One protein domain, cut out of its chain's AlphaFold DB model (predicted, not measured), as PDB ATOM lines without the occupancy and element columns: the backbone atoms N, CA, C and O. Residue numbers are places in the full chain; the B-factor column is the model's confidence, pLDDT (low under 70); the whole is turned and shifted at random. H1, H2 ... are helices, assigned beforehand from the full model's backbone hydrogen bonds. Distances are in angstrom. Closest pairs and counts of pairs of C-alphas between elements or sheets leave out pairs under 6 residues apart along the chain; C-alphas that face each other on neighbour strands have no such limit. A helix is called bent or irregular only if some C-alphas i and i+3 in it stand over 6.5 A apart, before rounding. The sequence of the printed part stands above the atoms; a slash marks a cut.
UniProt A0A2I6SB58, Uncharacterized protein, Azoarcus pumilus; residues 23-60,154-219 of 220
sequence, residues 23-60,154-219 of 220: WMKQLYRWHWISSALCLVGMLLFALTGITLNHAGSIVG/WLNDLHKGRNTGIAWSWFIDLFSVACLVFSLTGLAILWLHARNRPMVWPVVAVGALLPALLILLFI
ATOM      1  N   TRP A  23     -14.591 -32.321 -29.387       88.19
ATOM      2  CA  TRP A  23     -13.292 -32.785 -29.885       88.19
ATOM      3  C   TRP A  23     -12.940 -34.176 -29.362       88.19
ATOM      4  O   TRP A  23     -12.544 -35.026 -30.149       88.19
ATOM      5  N   MET A  24     -13.163 -34.444 -28.070       88.62
ATOM      6  CA  MET A  24     -12.942 -35.779 -27.504       88.62
ATOM      7  C   MET A  24     -13.814 -36.835 -28.189       88.62
ATOM      8  O   MET A  24     -13.295 -37.865 -28.608       88.62
ATOM      9  N   LYS A  25     -15.112 -36.571 -28.387       90.81
ATOM     10  CA  LYS A  25     -16.003 -37.495 -29.114       90.81
ATOM     11  C   LYS A  25     -15.502 -37.781 -30.530       90.81
ATOM     12  O   LYS A  25     -15.489 -38.934 -30.949       90.81
ATOM     13  N   GLN A  26     -15.072 -36.748 -31.250       93.06
ATOM     14  CA  GLN A  26     -14.567 -36.902 -32.613       93.06
ATOM     15  C   GLN A  26     -13.249 -37.682 -32.651       93.06
ATOM     16  O   GLN A  26     -13.046 -38.498 -33.541       93.06
ATOM     17  N   LEU A  27     -12.375 -37.465 -31.673       94.25
ATOM     18  CA  LEU A  27     -11.088 -38.136 -31.552       94.25
ATOM     19  C   LEU A  27     -11.246 -39.636 -31.279       94.25
ATOM     20  O   LEU A  27     -10.661 -40.442 -31.995       94.25
ATOM     21  N   TYR A  28     -12.108 -40.021 -30.332       94.38
ATOM     22  CA  TYR A  28     -12.463 -41.430 -30.131       94.38
ATOM     23  C   TYR A  28     -13.120 -42.035 -31.369       94.38
ATOM     24  O   TYR A  28     -12.833 -43.181 -31.707       94.38
ATOM     25  N   ARG A  29     -13.972 -41.266 -32.066       95.44
ATOM     26  CA  ARG A  29     -14.616 -41.704 -33.309       95.44
ATOM     27  C   ARG A  29     -13.595 -42.032 -34.392       95.44
ATOM     28  O   ARG A  29     -13.651 -43.112 -34.963       95.44
ATOM     29  N   TRP A  30     -12.673 -41.112 -34.663       96.62
ATOM     30  CA  TRP A  30     -11.600 -41.350 -35.623       96.62
ATOM     31  C   TRP A  30     -10.753 -42.545 -35.212       96.62
ATOM     32  O   TRP A  30     -10.532 -43.411 -36.046       96.62
ATOM     33  N   HIS A  31     -10.374 -42.630 -33.934       97.06
ATOM     34  CA  HIS A  31      -9.534 -43.708 -33.425       97.06
ATOM     35  C   HIS A  31     -10.144 -45.096 -33.643       97.06
ATOM     36  O   HIS A  31      -9.468 -45.976 -34.176       97.06
ATOM     37  N   TRP A  32     -11.416 -45.305 -33.276       96.88
ATOM     38  CA  TRP A  32     -12.039 -46.622 -33.437       96.88
ATOM     39  C   TRP A  32     -12.266 -46.970 -34.913       96.88
ATOM     40  O   TRP A  32     -12.049 -48.119 -35.288       96.88
ATOM     41  N   ILE A  33     -12.647 -45.998 -35.755       96.50
ATOM     42  CA  ILE A  33     -12.840 -46.230 -37.196       96.50
ATOM     43  C   ILE A  33     -11.508 -46.615 -37.834       96.50
ATOM     44  O   ILE A  33     -11.432 -47.642 -38.502       96.50
ATOM     45  N   SER A  34     -10.450 -45.830 -37.606       97.19
ATOM     46  CA  SER A  34      -9.129 -46.134 -38.158       97.19
ATOM     47  C   SER A  34      -8.597 -47.464 -37.634       97.19
ATOM     48  O   SER A  34      -8.077 -48.241 -38.422       97.19
ATOM     49  N   SER A  35      -8.800 -47.762 -36.343       96.19
ATOM     50  CA  SER A  35      -8.410 -49.041 -35.738       96.19
ATOM     51  C   SER A  35      -9.114 -50.221 -36.404       96.19
ATOM     52  O   SER A  35      -8.457 -51.186 -36.777       96.19
ATOM     53  N   ALA A  36     -10.431 -50.137 -36.611       95.69
ATOM     54  CA  ALA A  36     -11.195 -51.192 -37.271       95.69
ATOM     55  C   ALA A  36     -10.760 -51.388 -38.731       95.69
ATOM     56  O   ALA A  36     -10.604 -52.524 -39.172       95.69
ATOM     57  N   LEU A  37     -10.517 -50.292 -39.461       94.12
ATOM     58  CA  LEU A  37     -10.044 -50.335 -40.847       94.12
ATOM     59  C   LEU A  37      -8.661 -50.983 -40.972       94.12
ATOM     60  O   LEU A  37      -8.429 -51.736 -41.915       94.12
ATOM     61  N   CYS A  38      -7.747 -50.718 -40.034       96.81
ATOM     62  CA  CYS A  38      -6.387 -51.243 -40.101       96.81
ATOM     63  C   CYS A  38      -6.185 -52.569 -39.350       96.81
ATOM     64  O   CYS A  38      -5.137 -53.179 -39.519       96.81
ATOM     65  N   LEU A  39      -7.143 -53.059 -38.554       96.19
ATOM     66  CA  LEU A  39      -6.931 -54.191 -37.637       96.19
ATOM     67  C   LEU A  39      -6.407 -55.455 -38.331       96.19
ATOM     68  O   LEU A  39      -5.364 -55.987 -37.954       96.19
ATOM     69  N   VAL A  40      -7.122 -55.938 -39.350       95.00
ATOM     70  CA  VAL A  40      -6.742 -57.168 -40.064       95.00
ATOM     71  C   VAL A  40      -5.409 -56.975 -40.785       95.00
ATOM     72  O   VAL A  40      -4.550 -57.852 -40.731       95.00
ATOM     73  N   GLY A  41      -5.205 -55.803 -41.392       94.81
ATOM     74  CA  GLY A  41      -3.939 -55.453 -42.032       94.81
ATOM     75  C   GLY A  41      -2.777 -55.422 -41.039       94.81
ATOM     76  O   GLY A  41      -1.731 -55.994 -41.312       94.81
ATOM     77  N   MET A  42      -2.963 -54.848 -39.848       96.44
ATOM     78  CA  MET A  42      -1.947 -54.818 -38.795       96.44
ATOM     79  C   MET A  42      -1.588 -56.222 -38.311       96.44
ATOM     80  O   MET A  42      -0.411 -56.501 -38.117       96.44
ATOM     81  N   LEU A  43      -2.571 -57.113 -38.144       96.31
ATOM     82  CA  LEU A  43      -2.313 -58.509 -37.781       96.31
ATOM     83  C   LEU A  43      -1.520 -59.232 -38.872       96.31
ATOM     84  O   LEU A  43      -0.536 -59.906 -38.569       96.31
ATOM     85  N   LEU A  44      -1.908 -59.048 -40.136       94.50
ATOM     86  CA  LEU A  44      -1.193 -59.613 -41.277       94.50
ATOM     87  C   LEU A  44       0.243 -59.087 -41.339       94.50
ATOM     88  O   LEU A  44       1.169 -59.885 -41.456       94.50
ATOM     89  N   PHE A  45       0.450 -57.774 -41.214       95.81
ATOM     90  CA  PHE A  45       1.774 -57.149 -41.247       95.81
ATOM     91  C   PHE A  45       2.632 -57.555 -40.045       95.81
ATOM     92  O   PHE A  45       3.816 -57.821 -40.212       95.81
ATOM     93  N   ALA A  46       2.057 -57.678 -38.848       96.06
ATOM     94  CA  ALA A  46       2.780 -58.160 -37.675       96.06
ATOM     95  C   ALA A  46       3.237 -59.617 -37.851       96.06
ATOM     96  O   ALA A  46       4.404 -59.930 -37.620       96.06
ATOM     97  N   LEU A  47       2.345 -60.500 -38.318       94.44
ATOM     98  CA  LEU A  47       2.670 -61.905 -38.567       94.44
ATOM     99  C   LEU A  47       3.732 -62.051 -39.665       94.44
ATOM    100  O   LEU A  47       4.714 -62.768 -39.490       94.44
ATOM    101  N   THR A  48       3.563 -61.331 -40.774       94.94
ATOM    102  CA  THR A  48       4.518 -61.361 -41.890       94.94
ATOM    103  C   THR A  48       5.843 -60.671 -41.559       94.94
ATOM    104  O   THR A  48       6.881 -61.055 -42.085       94.94
ATOM    105  N   GLY A  49       5.856 -59.713 -40.627       94.31
ATOM    106  CA  GLY A  49       7.084 -59.135 -40.077       94.31
ATOM    107  C   GLY A  49       7.932 -60.173 -39.336       94.31
ATOM    108  O   GLY A  49       9.153 -60.206 -39.488       94.31
ATOM    109  N   ILE A  50       7.295 -61.091 -38.598       93.19
ATOM    110  CA  ILE A  50       7.994 -62.212 -37.948       93.19
ATOM    111  C   ILE A  50       8.595 -63.143 -39.002       93.19
ATOM    112  O   ILE A  50       9.768 -63.506 -38.892       93.19
ATOM    113  N   THR A  51       7.827 -63.511 -40.032       92.56
ATOM    114  CA  THR A  51       8.321 -64.395 -41.100       92.56
ATOM    115  C   THR A  51       9.391 -63.739 -41.960       92.56
ATOM    116  O   THR A  51      10.252 -64.434 -42.492       92.56
ATOM    117  N   LEU A  52       9.387 -62.411 -42.066       90.38
ATOM    118  CA  LEU A  52      10.434 -61.642 -42.727       90.38
ATOM    119  C   LEU A  52      11.767 -61.714 -41.989       90.38
ATOM    120  O   LEU A  52      12.793 -61.979 -42.613       90.38
ATOM    121  N   ASN A  53      11.739 -61.550 -40.667       90.81
ATOM    122  CA  ASN A  53      12.935 -61.628 -39.824       90.81
ATOM    123  C   ASN A  53      13.540 -63.042 -39.776       90.81
ATOM    124  O   ASN A  53      14.714 -63.203 -39.457       90.81
ATOM    125  N   HIS A  54      12.750 -64.059 -40.122       87.38
ATOM    126  CA  HIS A  54      13.131 -65.471 -40.096       87.38
ATOM    127  C   HIS A  54      13.044 -66.120 -41.483       87.38
ATOM    128  O   HIS A  54      12.862 -67.331 -41.602       87.38
ATOM    129  N   ALA A  55      13.161 -65.331 -42.556       80.56
ATOM    130  CA  ALA A  55      12.970 -65.842 -43.912       80.56
ATOM    131  C   ALA A  55      13.903 -67.027 -44.222       80.56
ATOM    132  O   ALA A  55      13.467 -68.001 -44.821       80.56
ATOM    133  N   GLY A  56      15.151 -67.000 -43.739       76.06
ATOM    134  CA  GLY A  56      16.110 -68.093 -43.940       76.06
ATOM    135  C   GLY A  56      15.781 -69.403 -43.211       76.06
ATOM    136  O   GLY A  56      16.300 -70.442 -43.601       76.06
ATOM    137  N   SER A  57      14.934 -69.379 -42.175       79.94
ATOM    138  CA  SER A  57      14.550 -70.577 -41.410       79.94
ATOM    139  C   SER A  57      13.122 -71.055 -41.679       79.94
ATOM    140  O   SER A  57      12.830 -72.226 -41.443       79.94
ATOM    141  N   ILE A  58      12.235 -70.181 -42.166       79.75
ATOM    142  CA  ILE A  58      10.812 -70.492 -42.396       79.75
ATOM    143  C   ILE A  58      10.507 -70.742 -43.880       79.75
ATOM    144  O   ILE A  58       9.583 -71.491 -44.202       79.75
ATOM    145  N   VAL A  59      11.244 -70.119 -44.803       78.19
ATOM    146  CA  VAL A  59      10.982 -70.277 -46.239       78.19
ATOM    147  C   VAL A  59      11.451 -71.660 -46.702       78.19
ATOM    148  O   VAL A  59      12.565 -72.090 -46.406       78.19
ATOM    149  N   GLY A  60      10.568 -72.367 -47.411       77.12
ATOM    150  CA  GLY A  60      10.835 -73.699 -47.948       77.12
ATOM    151  C   GLY A  60      11.829 -73.699 -49.112       77.12
ATOM    152  O   GLY A  60      12.306 -72.657 -49.564       77.12
ATOM    153  N   TRP A 154       5.872 -65.415 -50.758       94.19
ATOM    154  CA  TRP A 154       4.819 -64.624 -51.389       94.19
ATOM    155  C   TRP A 154       4.222 -63.592 -50.423       94.19
ATOM    156  O   TRP A 154       4.189 -62.407 -50.740       94.19
ATOM    157  N   LEU A 155       3.846 -64.005 -49.208       94.25
ATOM    158  CA  LEU A 155       3.345 -63.107 -48.163       94.25
ATOM    159  C   LEU A 155       4.381 -62.050 -47.752       94.25
ATOM    160  O   LEU A 155       4.023 -60.893 -47.536       94.25
ATOM    161  N   ASN A 156       5.659 -62.423 -47.678       94.62
ATOM    162  CA  ASN A 156       6.750 -61.495 -47.378       94.62
ATOM    163  C   ASN A 156       6.931 -60.439 -48.484       94.62
ATOM    164  O   ASN A 156       7.164 -59.268 -48.182       94.62
ATOM    165  N   ASP A 157       6.808 -60.821 -49.756       95.00
ATOM    166  CA  ASP A 157       6.861 -59.867 -50.869       95.00
ATOM    167  C   ASP A 157       5.625 -58.963 -50.901       95.00
ATOM    168  O   ASP A 157       5.761 -57.768 -51.170       95.00
ATOM    169  N   LEU A 158       4.447 -59.478 -50.528       95.56
ATOM    170  CA  LEU A 158       3.252 -58.658 -50.311       95.56
ATOM    171  C   LEU A 158       3.454 -57.640 -49.186       95.56
ATOM    172  O   LEU A 158       3.116 -56.474 -49.374       95.56
ATOM    173  N   HIS A 159       4.051 -58.039 -48.060       95.75
ATOM    174  CA  HIS A 159       4.391 -57.121 -46.968       95.75
ATOM    175  C   HIS A 159       5.314 -55.990 -47.446       95.75
ATOM    176  O   HIS A 159       5.125 -54.835 -47.076       95.75
ATOM    177  N   LYS A 160       6.300 -56.306 -48.295       93.88
ATOM    178  CA  LYS A 160       7.229 -55.319 -48.874       93.88
ATOM    179  C   LYS A 160       6.644 -54.507 -50.033       93.88
ATOM    180  O   LYS A 160       7.286 -53.562 -50.477       93.88
ATOM    181  N   GLY A 161       5.506 -54.916 -50.591       94.56
ATOM    182  CA  GLY A 161       5.003 -54.393 -51.863       94.56
ATOM    183  C   GLY A 161       5.860 -54.763 -53.085       94.56
ATOM    184  O   GLY A 161       5.706 -54.167 -54.149       94.56
ATOM    185  N   ARG A 162       6.754 -55.755 -52.989       93.19
ATOM    186  CA  ARG A 162       7.690 -56.125 -54.065       93.19
ATOM    187  C   ARG A 162       6.974 -56.890 -55.182       93.19
ATOM    188  O   ARG A 162       6.378 -57.929 -54.929       93.19
ATOM    189  N   ASN A 163       7.075 -56.412 -56.426       92.88
ATOM    190  CA  ASN A 163       6.520 -57.056 -57.634       92.88
ATOM    191  C   ASN A 163       4.995 -57.311 -57.602       92.88
ATOM    192  O   ASN A 163       4.500 -58.191 -58.295       92.88
ATOM    193  N   THR A 164       4.233 -56.566 -56.799       92.94
ATOM    194  CA  THR A 164       2.795 -56.821 -56.539       92.94
ATOM    195  C   THR A 164       1.842 -55.976 -57.390       92.94
ATOM    196  O   THR A 164       0.629 -56.184 -57.365       92.94
ATOM    197  N   GLY A 165       2.387 -55.050 -58.180       92.19
ATOM    198  CA  GLY A 165       1.623 -54.168 -59.054       92.19
ATOM    199  C   GLY A 165       1.028 -52.948 -58.344       92.19
ATOM    200  O   GLY A 165       0.969 -52.855 -57.121       92.19
ATOM    201  N   ILE A 166       0.562 -51.994 -59.153       94.31
ATOM    202  CA  ILE A 166       0.180 -50.654 -58.690       94.31
ATOM    203  C   ILE A 166      -1.012 -50.649 -57.725       94.31
ATOM    204  O   ILE A 166      -1.040 -49.861 -56.785       94.31
ATOM    205  N   ALA A 167      -1.984 -51.545 -57.924       96.25
ATOM    206  CA  ALA A 167      -3.159 -51.630 -57.057       96.25
ATOM    207  C   ALA A 167      -2.775 -52.003 -55.617       96.25
ATOM    208  O   ALA A 167      -3.322 -51.447 -54.666       96.25
ATOM    209  N   TRP A 168      -1.803 -52.907 -55.455       96.88
ATOM    210  CA  TRP A 168      -1.314 -53.303 -54.141       96.88
ATOM    211  C   TRP A 168      -0.479 -52.201 -53.484       96.88
ATOM    212  O   TRP A 168      -0.641 -51.948 -52.293       96.88
ATOM    213  N   SER A 169       0.346 -51.486 -54.255       94.88
ATOM    214  CA  SER A 169       1.067 -50.309 -53.751       94.88
ATOM    215  C   SER A 169       0.105 -49.259 -53.183       94.88
ATOM    216  O   SER A 169       0.272 -48.835 -52.044       94.88
ATOM    217  N   TRP A 170      -0.972 -48.929 -53.907       97.38
ATOM    218  CA  TRP A 170      -2.009 -48.017 -53.408       97.38
ATOM    219  C   TRP A 170      -2.712 -48.526 -52.149       97.38
ATOM    220  O   TRP A 170      -3.032 -47.738 -51.259       97.38
ATOM    221  N   PHE A 171      -2.958 -49.835 -52.062       96.06
ATOM    222  CA  PHE A 171      -3.507 -50.440 -50.853       96.06
ATOM    223  C   PHE A 171      -2.575 -50.231 -49.650       96.06
ATOM    224  O   PHE A 171      -3.051 -49.792 -48.603       96.06
ATOM    225  N   ILE A 172      -1.268 -50.487 -49.797       96.38
ATOM    226  CA  ILE A 172      -0.275 -50.264 -48.732       96.38
ATOM    227  C   ILE A 172      -0.230 -48.788 -48.333       96.38
ATOM    228  O   ILE A 172      -0.249 -48.487 -47.140       96.38
ATOM    229  N   ASP A 173      -0.222 -47.868 -49.299       96.62
ATOM    230  CA  ASP A 173      -0.168 -46.432 -49.020       96.62
ATOM    231  C   ASP A 173      -1.397 -45.979 -48.225       96.62
ATOM    232  O   ASP A 173      -1.265 -45.360 -47.166       96.62
ATOM    233  N   LEU A 174      -2.601 -46.359 -48.660       96.75
ATOM    234  CA  LEU A 174      -3.839 -46.029 -47.951       96.75
ATOM    235  C   LEU A 174      -3.897 -46.679 -46.562       96.75
ATOM    236  O   LEU A 174      -4.312 -46.041 -45.590       96.75
ATOM    237  N   PHE A 175      -3.460 -47.932 -46.455       97.00
ATOM    238  CA  PHE A 175      -3.339 -48.635 -45.183       97.00
ATOM    239  C   PHE A 175      -2.372 -47.914 -44.236       97.00
ATOM    240  O   PHE A 175      -2.696 -47.720 -43.063       97.00
ATOM    241  N   SER A 176      -1.230 -47.439 -44.735       96.81
ATOM    242  CA  SER A 176      -0.255 -46.685 -43.945       96.81
ATOM    243  C   SER A 176      -0.842 -45.371 -43.421       96.81
ATOM    244  O   SER A 176      -0.667 -45.045 -42.247       96.81
ATOM    245  N   VAL A 177      -1.636 -44.664 -44.234       97.50
ATOM    246  CA  VAL A 177      -2.355 -43.452 -43.818       97.50
ATOM    247  C   VAL A 177      -3.372 -43.772 -42.722       97.50
ATOM    248  O   VAL A 177      -3.435 -43.058 -41.719       97.50
ATOM    249  N   ALA A 178      -4.136 -44.859 -42.854       97.00
ATOM    250  CA  ALA A 178      -5.065 -45.295 -41.811       97.00
ATOM    251  C   ALA A 178      -4.335 -45.641 -40.500       97.00
ATOM    252  O   ALA A 178      -4.774 -45.218 -39.427       97.00
ATOM    253  N   CYS A 179      -3.194 -46.332 -40.583       97.75
ATOM    254  CA  CYS A 179      -2.325 -46.623 -39.442       97.75
ATOM    255  C   CYS A 179      -1.783 -45.345 -38.791       97.75
ATOM    256  O   CYS A 179      -1.811 -45.233 -37.568       97.75
ATOM    257  N   LEU A 180      -1.362 -44.347 -39.574       97.81
ATOM    258  CA  LEU A 180      -0.929 -43.050 -39.046       97.81
ATOM    259  C   LEU A 180      -2.060 -42.348 -38.294       97.81
ATOM    260  O   LEU A 180      -1.854 -41.890 -37.171       97.81
ATOM    261  N   VAL A 181      -3.268 -42.299 -38.862       97.75
ATOM    262  CA  VAL A 181      -4.442 -41.735 -38.176       97.75
ATOM    263  C   VAL A 181      -4.713 -42.491 -36.874       97.75
ATOM    264  O   VAL A 181      -4.913 -41.862 -35.831       97.75
ATOM    265  N   PHE A 182      -4.665 -43.823 -36.894       97.62
ATOM    266  CA  PHE A 182      -4.833 -44.661 -35.708       97.62
ATOM    267  C   PHE A 182      -3.781 -44.363 -34.626       97.62
ATOM    268  O   PHE A 182      -4.142 -44.103 -33.475       97.62
ATOM    269  N   SER A 183      -2.498 -44.324 -34.985       96.75
ATOM    270  CA  SER A 183      -1.395 -44.057 -34.057       96.75
ATOM    271  C   SER A 183      -1.435 -42.636 -33.495       96.75
ATOM    272  O   SER A 183      -1.286 -42.455 -32.287       96.75
ATOM    273  N   LEU A 184      -1.691 -41.622 -34.329       96.88
ATOM    274  CA  LEU A 184      -1.760 -40.222 -33.897       96.88
ATOM    275  C   LEU A 184      -2.966 -39.964 -32.993       96.88
ATOM    276  O   LEU A 184      -2.842 -39.301 -31.962       96.88
ATOM    277  N   THR A 185      -4.133 -40.513 -33.340       96.56
ATOM    278  CA  THR A 185      -5.317 -40.414 -32.476       96.56
ATOM    279  C   THR A 185      -5.100 -41.155 -31.160       96.56
ATOM    280  O   THR A 185      -5.427 -40.605 -30.111       96.56
ATOM    281  N   GLY A 186      -4.476 -42.337 -31.178       94.94
ATOM    282  CA  GLY A 186      -4.105 -43.082 -29.973       94.94
ATOM    283  C   GLY A 186      -3.141 -42.302 -29.077       94.94
ATOM    284  O   GLY A 186      -3.379 -42.175 -27.875       94.94
ATOM    285  N   LEU A 187      -2.107 -41.688 -29.657       94.56
ATOM    286  CA  LEU A 187      -1.166 -40.832 -28.934       94.56
ATOM    287  C   LEU A 187      -1.865 -39.613 -28.318       94.56
ATOM    288  O   LEU A 187      -1.601 -39.261 -27.169       94.56
ATOM    289  N   ALA A 188      -2.799 -38.995 -29.036       93.94
ATOM    290  CA  ALA A 188      -3.580 -37.882 -28.514       93.94
ATOM    291  C   ALA A 188      -4.524 -38.309 -27.369       93.94
ATOM    292  O   ALA A 188      -4.666 -37.570 -26.392       93.94
ATOM    293  N   ILE A 189      -5.119 -39.511 -27.420       92.69
ATOM    294  CA  ILE A 189      -5.862 -40.088 -26.281       92.69
ATOM    295  C   ILE A 189      -4.926 -40.255 -25.081       92.69
ATOM    296  O   ILE A 189      -5.278 -39.843 -23.972       92.69
ATOM    297  N   LEU A 190      -3.741 -40.836 -25.285       92.50
ATOM    298  CA  LEU A 190      -2.747 -41.034 -24.229       92.50
ATOM    299  C   LEU A 190      -2.323 -39.703 -23.602       92.50
ATOM    300  O   LEU A 190      -2.311 -39.586 -22.378       92.50
ATOM    301  N   TRP A 191      -2.076 -38.678 -24.420       91.00
ATOM    302  CA  TRP A 191      -1.756 -37.325 -23.967       91.00
ATOM    303  C   TRP A 191      -2.844 -36.751 -23.048       91.00
ATOM    304  O   TRP A 191      -2.536 -36.207 -21.986       91.00
ATOM    305  N   LEU A 192      -4.124 -36.937 -23.392       88.50
ATOM    306  CA  LEU A 192      -5.245 -36.490 -22.556       88.50
ATOM    307  C   LEU A 192      -5.299 -37.201 -21.193       88.50
ATOM    308  O   LEU A 192      -5.720 -36.587 -20.213       88.50
ATOM    309  N   HIS A 193      -4.869 -38.464 -21.119       86.00
ATOM    310  CA  HIS A 193      -4.869 -39.264 -19.885       86.00
ATOM    311  C   HIS A 193      -3.565 -39.158 -19.085       86.00
ATOM    312  O   HIS A 193      -3.539 -39.534 -17.911       86.00
ATOM    313  N   ALA A 194      -2.497 -38.624 -19.681       88.62
ATOM    314  CA  ALA A 194      -1.164 -38.606 -19.089       88.62
ATOM    315  C   ALA A 194      -1.101 -37.850 -17.753       88.62
ATOM    316  O   ALA A 194      -0.315 -38.216 -16.883       88.62
ATOM    317  N   ARG A 195      -1.977 -36.855 -17.534       83.75
ATOM    318  CA  ARG A 195      -2.061 -36.117 -16.259       83.75
ATOM    319  C   ARG A 195      -2.377 -37.023 -15.065       83.75
ATOM    320  O   ARG A 195      -1.896 -36.769 -13.967       83.75
ATOM    321  N   ASN A 196      -3.161 -38.074 -15.282       88.56
ATOM    322  CA  ASN A 196      -3.549 -39.033 -14.249       88.56
ATOM    323  C   ASN A 196      -2.772 -40.353 -14.364       88.56
ATOM    324  O   ASN A 196      -2.911 -41.218 -13.502       88.56
ATOM    325  N   ARG A 197      -1.977 -40.523 -15.428       89.69
ATOM    326  CA  ARG A 197      -1.164 -41.711 -15.704       89.69
ATOM    327  C   ARG A 197       0.233 -41.291 -16.181       89.69
ATOM    328  O   ARG A 197       0.522 -41.399 -17.371       89.69
ATOM    329  N   PRO A 198       1.117 -40.833 -15.276       87.69
ATOM    330  CA  PRO A 198       2.436 -40.316 -15.652       87.69
ATOM    331  C   PRO A 198       3.314 -41.361 -16.360       87.69
ATOM    332  O   PRO A 198       4.133 -40.993 -17.197       87.69
ATOM    333  N   MET A 199       3.079 -42.658 -16.110       93.38
ATOM    334  CA  MET A 199       3.759 -43.775 -16.787       93.38
ATOM    335  C   MET A 199       3.554 -43.825 -18.309       93.38
ATOM    336  O   MET A 199       4.302 -44.522 -18.987       93.38
ATOM    337  N   VAL A 200       2.595 -43.077 -18.866       91.19
ATOM    338  CA  VAL A 200       2.409 -42.960 -20.322       91.19
ATOM    339  C   VAL A 200       3.694 -42.491 -21.012       91.19
ATOM    340  O   VAL A 200       4.105 -43.091 -22.002       91.19
ATOM    341  N   TRP A 201       4.356 -41.456 -20.484       93.56
ATOM    342  CA  TRP A 201       5.514 -40.856 -21.151       93.56
ATOM    343  C   TRP A 201       6.770 -41.728 -21.116       93.56
ATOM    344  O   TRP A 201       7.358 -41.900 -22.180       93.56
ATOM    345  N   PRO A 202       7.167 -42.334 -19.977       94.50
ATOM    346  CA  PRO A 202       8.273 -43.287 -19.961       94.50
ATOM    347  C   PRO A 202       8.083 -44.449 -20.941       94.50
ATOM    348  O   PRO A 202       9.017 -44.798 -21.653       94.50
ATOM    349  N   VAL A 203       6.875 -45.020 -21.031       93.81
ATOM    350  CA  VAL A 203       6.600 -46.152 -21.935       93.81
ATOM    351  C   VAL A 203       6.695 -45.731 -23.403       93.81
ATOM    352  O   VAL A 203       7.341 -46.416 -24.195       93.81
ATOM    353  N   VAL A 204       6.110 -44.586 -23.770       93.44
ATOM    354  CA  VAL A 204       6.231 -44.029 -25.129       93.44
ATOM    355  C   VAL A 204       7.692 -43.703 -25.458       93.44
ATOM    356  O   VAL A 204       8.155 -44.014 -26.554       93.44
ATOM    357  N   ALA A 205       8.433 -43.133 -24.505       93.88
ATOM    358  CA  ALA A 205       9.846 -42.815 -24.673       93.88
ATOM    359  C   ALA A 205      10.688 -44.076 -24.896       93.88
ATOM    360  O   ALA A 205      11.499 -44.082 -25.811       93.88
ATOM    361  N   VAL A 206      10.470 -45.161 -24.143       96.06
ATOM    362  CA  VAL A 206      11.155 -46.448 -24.374       96.06
ATOM    363  C   VAL A 206      10.882 -46.968 -25.785       96.06
ATOM    364  O   VAL A 206      11.817 -47.375 -26.468       96.06
ATOM    365  N   GLY A 207       9.629 -46.898 -26.247       91.81
ATOM    366  CA  GLY A 207       9.253 -47.321 -27.599       91.81
ATOM    367  C   GLY A 207       9.999 -46.577 -28.714       91.81
ATOM    368  O   GLY A 207      10.278 -47.173 -29.750       91.81
ATOM    369  N   ALA A 208      10.363 -45.309 -28.500       92.19
ATOM    370  CA  ALA A 208      11.133 -44.512 -29.458       92.19
ATOM    371  C   ALA A 208      12.658 -44.623 -29.260       92.19
ATOM    372  O   ALA A 208      13.410 -44.711 -30.229       92.19
ATOM    373  N   LEU A 209      13.121 -44.622 -28.007       96.25
ATOM    374  CA  LEU A 209      14.542 -44.598 -27.657       96.25
ATOM    375  C   LEU A 209      15.219 -45.948 -27.859       96.25
ATOM    376  O   LEU A 209      16.379 -45.970 -28.258       96.25
ATOM    377  N   LEU A 210      14.534 -47.066 -27.602       95.56
ATOM    378  CA  LEU A 210      15.136 -48.390 -27.749       95.56
ATOM    379  C   LEU A 210      15.569 -48.659 -29.206       95.56
ATOM    380  O   LEU A 210      16.739 -48.987 -29.395       95.56
ATOM    381  N   PRO A 211      14.723 -48.458 -30.241       93.75
ATOM    382  CA  PRO A 211      15.168 -48.570 -31.630       93.75
ATOM    383  C   PRO A 211      16.312 -47.611 -31.973       93.75
ATOM    384  O   PRO A 211      17.282 -48.024 -32.602       93.75
ATOM    385  N   ALA A 212      16.237 -46.352 -31.526       94.38
ATOM    386  CA  ALA A 212      17.282 -45.361 -31.784       94.38
ATOM    387  C   ALA A 212      18.632 -45.770 -31.172       94.38
ATOM    388  O   ALA A 212      19.667 -45.659 -31.824       94.38
ATOM    389  N   LEU A 213      18.623 -46.291 -29.944       96.31
ATOM    390  CA  LEU A 213      19.818 -46.784 -29.269       96.31
ATOM    391  C   LEU A 213      20.401 -48.005 -29.985       96.31
ATOM    392  O   LEU A 213      21.612 -48.079 -30.159       96.31
ATOM    393  N   LEU A 214      19.554 -48.938 -30.430       95.62
ATOM    394  CA  LEU A 214      20.008 -50.099 -31.198       95.62
ATOM    395  C   LEU A 214      20.697 -49.676 -32.499       95.62
ATOM    396  O   LEU A 214      21.751 -50.216 -32.822       95.62
ATOM    397  N   ILE A 215      20.145 -48.683 -33.203       95.56
ATOM    398  CA  ILE A 215      20.777 -48.110 -34.396       95.56
ATOM    399  C   ILE A 215      22.148 -47.528 -34.028       95.56
ATOM    400  O   ILE A 215      23.151 -47.956 -34.581       95.56
ATOM    401  N   LEU A 216      22.217 -46.616 -33.055       94.69
ATOM    402  CA  LEU A 216      23.461 -45.920 -32.705       94.69
ATOM    403  C   LEU A 216      24.569 -46.842 -32.173       94.69
ATOM    404  O   LEU A 216      25.744 -46.555 -32.379       94.69
ATOM    405  N   LEU A 217      24.212 -47.911 -31.454       95.94
ATOM    406  CA  LEU A 217      25.184 -48.804 -30.820       95.94
ATOM    407  C   LEU A 217      25.604 -49.986 -31.691       95.94
ATOM    408  O   LEU A 217      26.699 -50.498 -31.488       95.94
ATOM    409  N   PHE A 218      24.745 -50.455 -32.602       95.81
ATOM    410  CA  PHE A 218      24.954 -51.717 -33.327       95.81
ATOM    411  C   PHE A 218      24.930 -51.579 -34.850       95.81
ATOM    412  O   PHE A 218      25.301 -52.527 -35.535       95.81
ATOM    413  N   ILE A 219      24.517 -50.428 -35.387       92.50
ATOM    414  CA  ILE A 219      24.506 -50.158 -36.827       92.50
ATOM    415  C   ILE A 219      25.513 -49.038 -37.103       92.50
ATOM    416  O   ILE A 219      25.266 -47.882 -36.768       92.50
TER     417      ILE A 219
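What this domain is: This is residues 23 to 60 and 154 to 219 of the 220 residues of an uncharacterized protein of Azoarcus pumilus (UniProt A0A2I6SB58). An open, loosely joined frame of helices: the long helix H4 and the first arm of the bent helix H1 run in opposite ways and cross at a moderate angle, and the second arm of H1 turns away from H4. H5 folds back from the far end of H4 to make a V with it, its residues 205 to 218 sticking out free, while short H3 packs across the second arm of H1. The printed part has 104 residues with five named helices, H1 to H5 in order along the chain, and no named strand; the class is all helix. It is loose, with a radius of gyration of the C-alphas of 17.1 A, and flat, spanning 50 by 37 by 19 A.

How they stand to each other: H1, residues 23 to 53, was assigned as one helix by its hydrogen bonds but is bent: C-alphas 37 and 40 are 7.6 A apart. Its arms H1a, residues 23 to 37, and H1b, residues 40 to 53, stand at a steep tilt of 58 degrees. H1a touches H4, residues 166 to 193, which meets it with residues 178 to 189 alone; the closest C-alphas are those of Ser 34 and Phe 182, 5.2 A apart. They run opposite ways at 37 degrees, only just a steep tilt. H1b and H4 are close but not clearly touching, with Gly 41 and Phe 175 closest at 7.5 A between C-alphas. H1b touches H3, residues 154 to 160, about perpendicular at 79 degrees; the closest C-alphas, of Thr 48 and Asn 156, are 5.9 A apart. H3 and H4 are near each other. H2, residues 55 to 58, is close to H1b but not clearly touching, the closest C-alphas being those of Thr 51 and Ile 58 at 6.7 A. H5, residues 200 to 218, is close to H4 but not clearly touching: the C-alphas of Leu 190 and Val 200 are closest at 6.7 A, and the two run opposite ways at a steep tilt of 51 degrees. H5 is apart from H1a, H1b, H2 and H3. Every O i to N i+4 pair is within hydrogen-bond range in H1a, H1b, H3 and H4, against 13 of 15 in H5; H2 is too short for such a pair.

Where its parts are: H1a measures 20.9 A from C-alpha 23 at (-13.292, -32.785, -29.885), and H1b 20.2 A. H2 measures 5.3 A and H3 9.9 A. H4 measures 40.8 A, from C-alpha 166 at (0.180, -50.654, -58.690). H5 measures 27.5 A, ending at C-alpha 218 at (24.954, -51.717, -33.327). It has a kink of 31 degrees near residue 208 but is neither bent nor irregular, only just: C-alphas 208 and 211 are 6.1 A apart.

The domain as a whole: The two C-alphas farthest apart, of Gly 60 and Arg 195, are 50.8 A from each other. Residues 61 to 153 are not printed, and C-alphas 60 and 154 are 11.4 A apart across this cut. Of the links printed whole, H1 to H2 and H3 to H4 are tight and H4 to H5 is short. The mean pLDDT of the printed part is 93.3, and no printed residue is under 70.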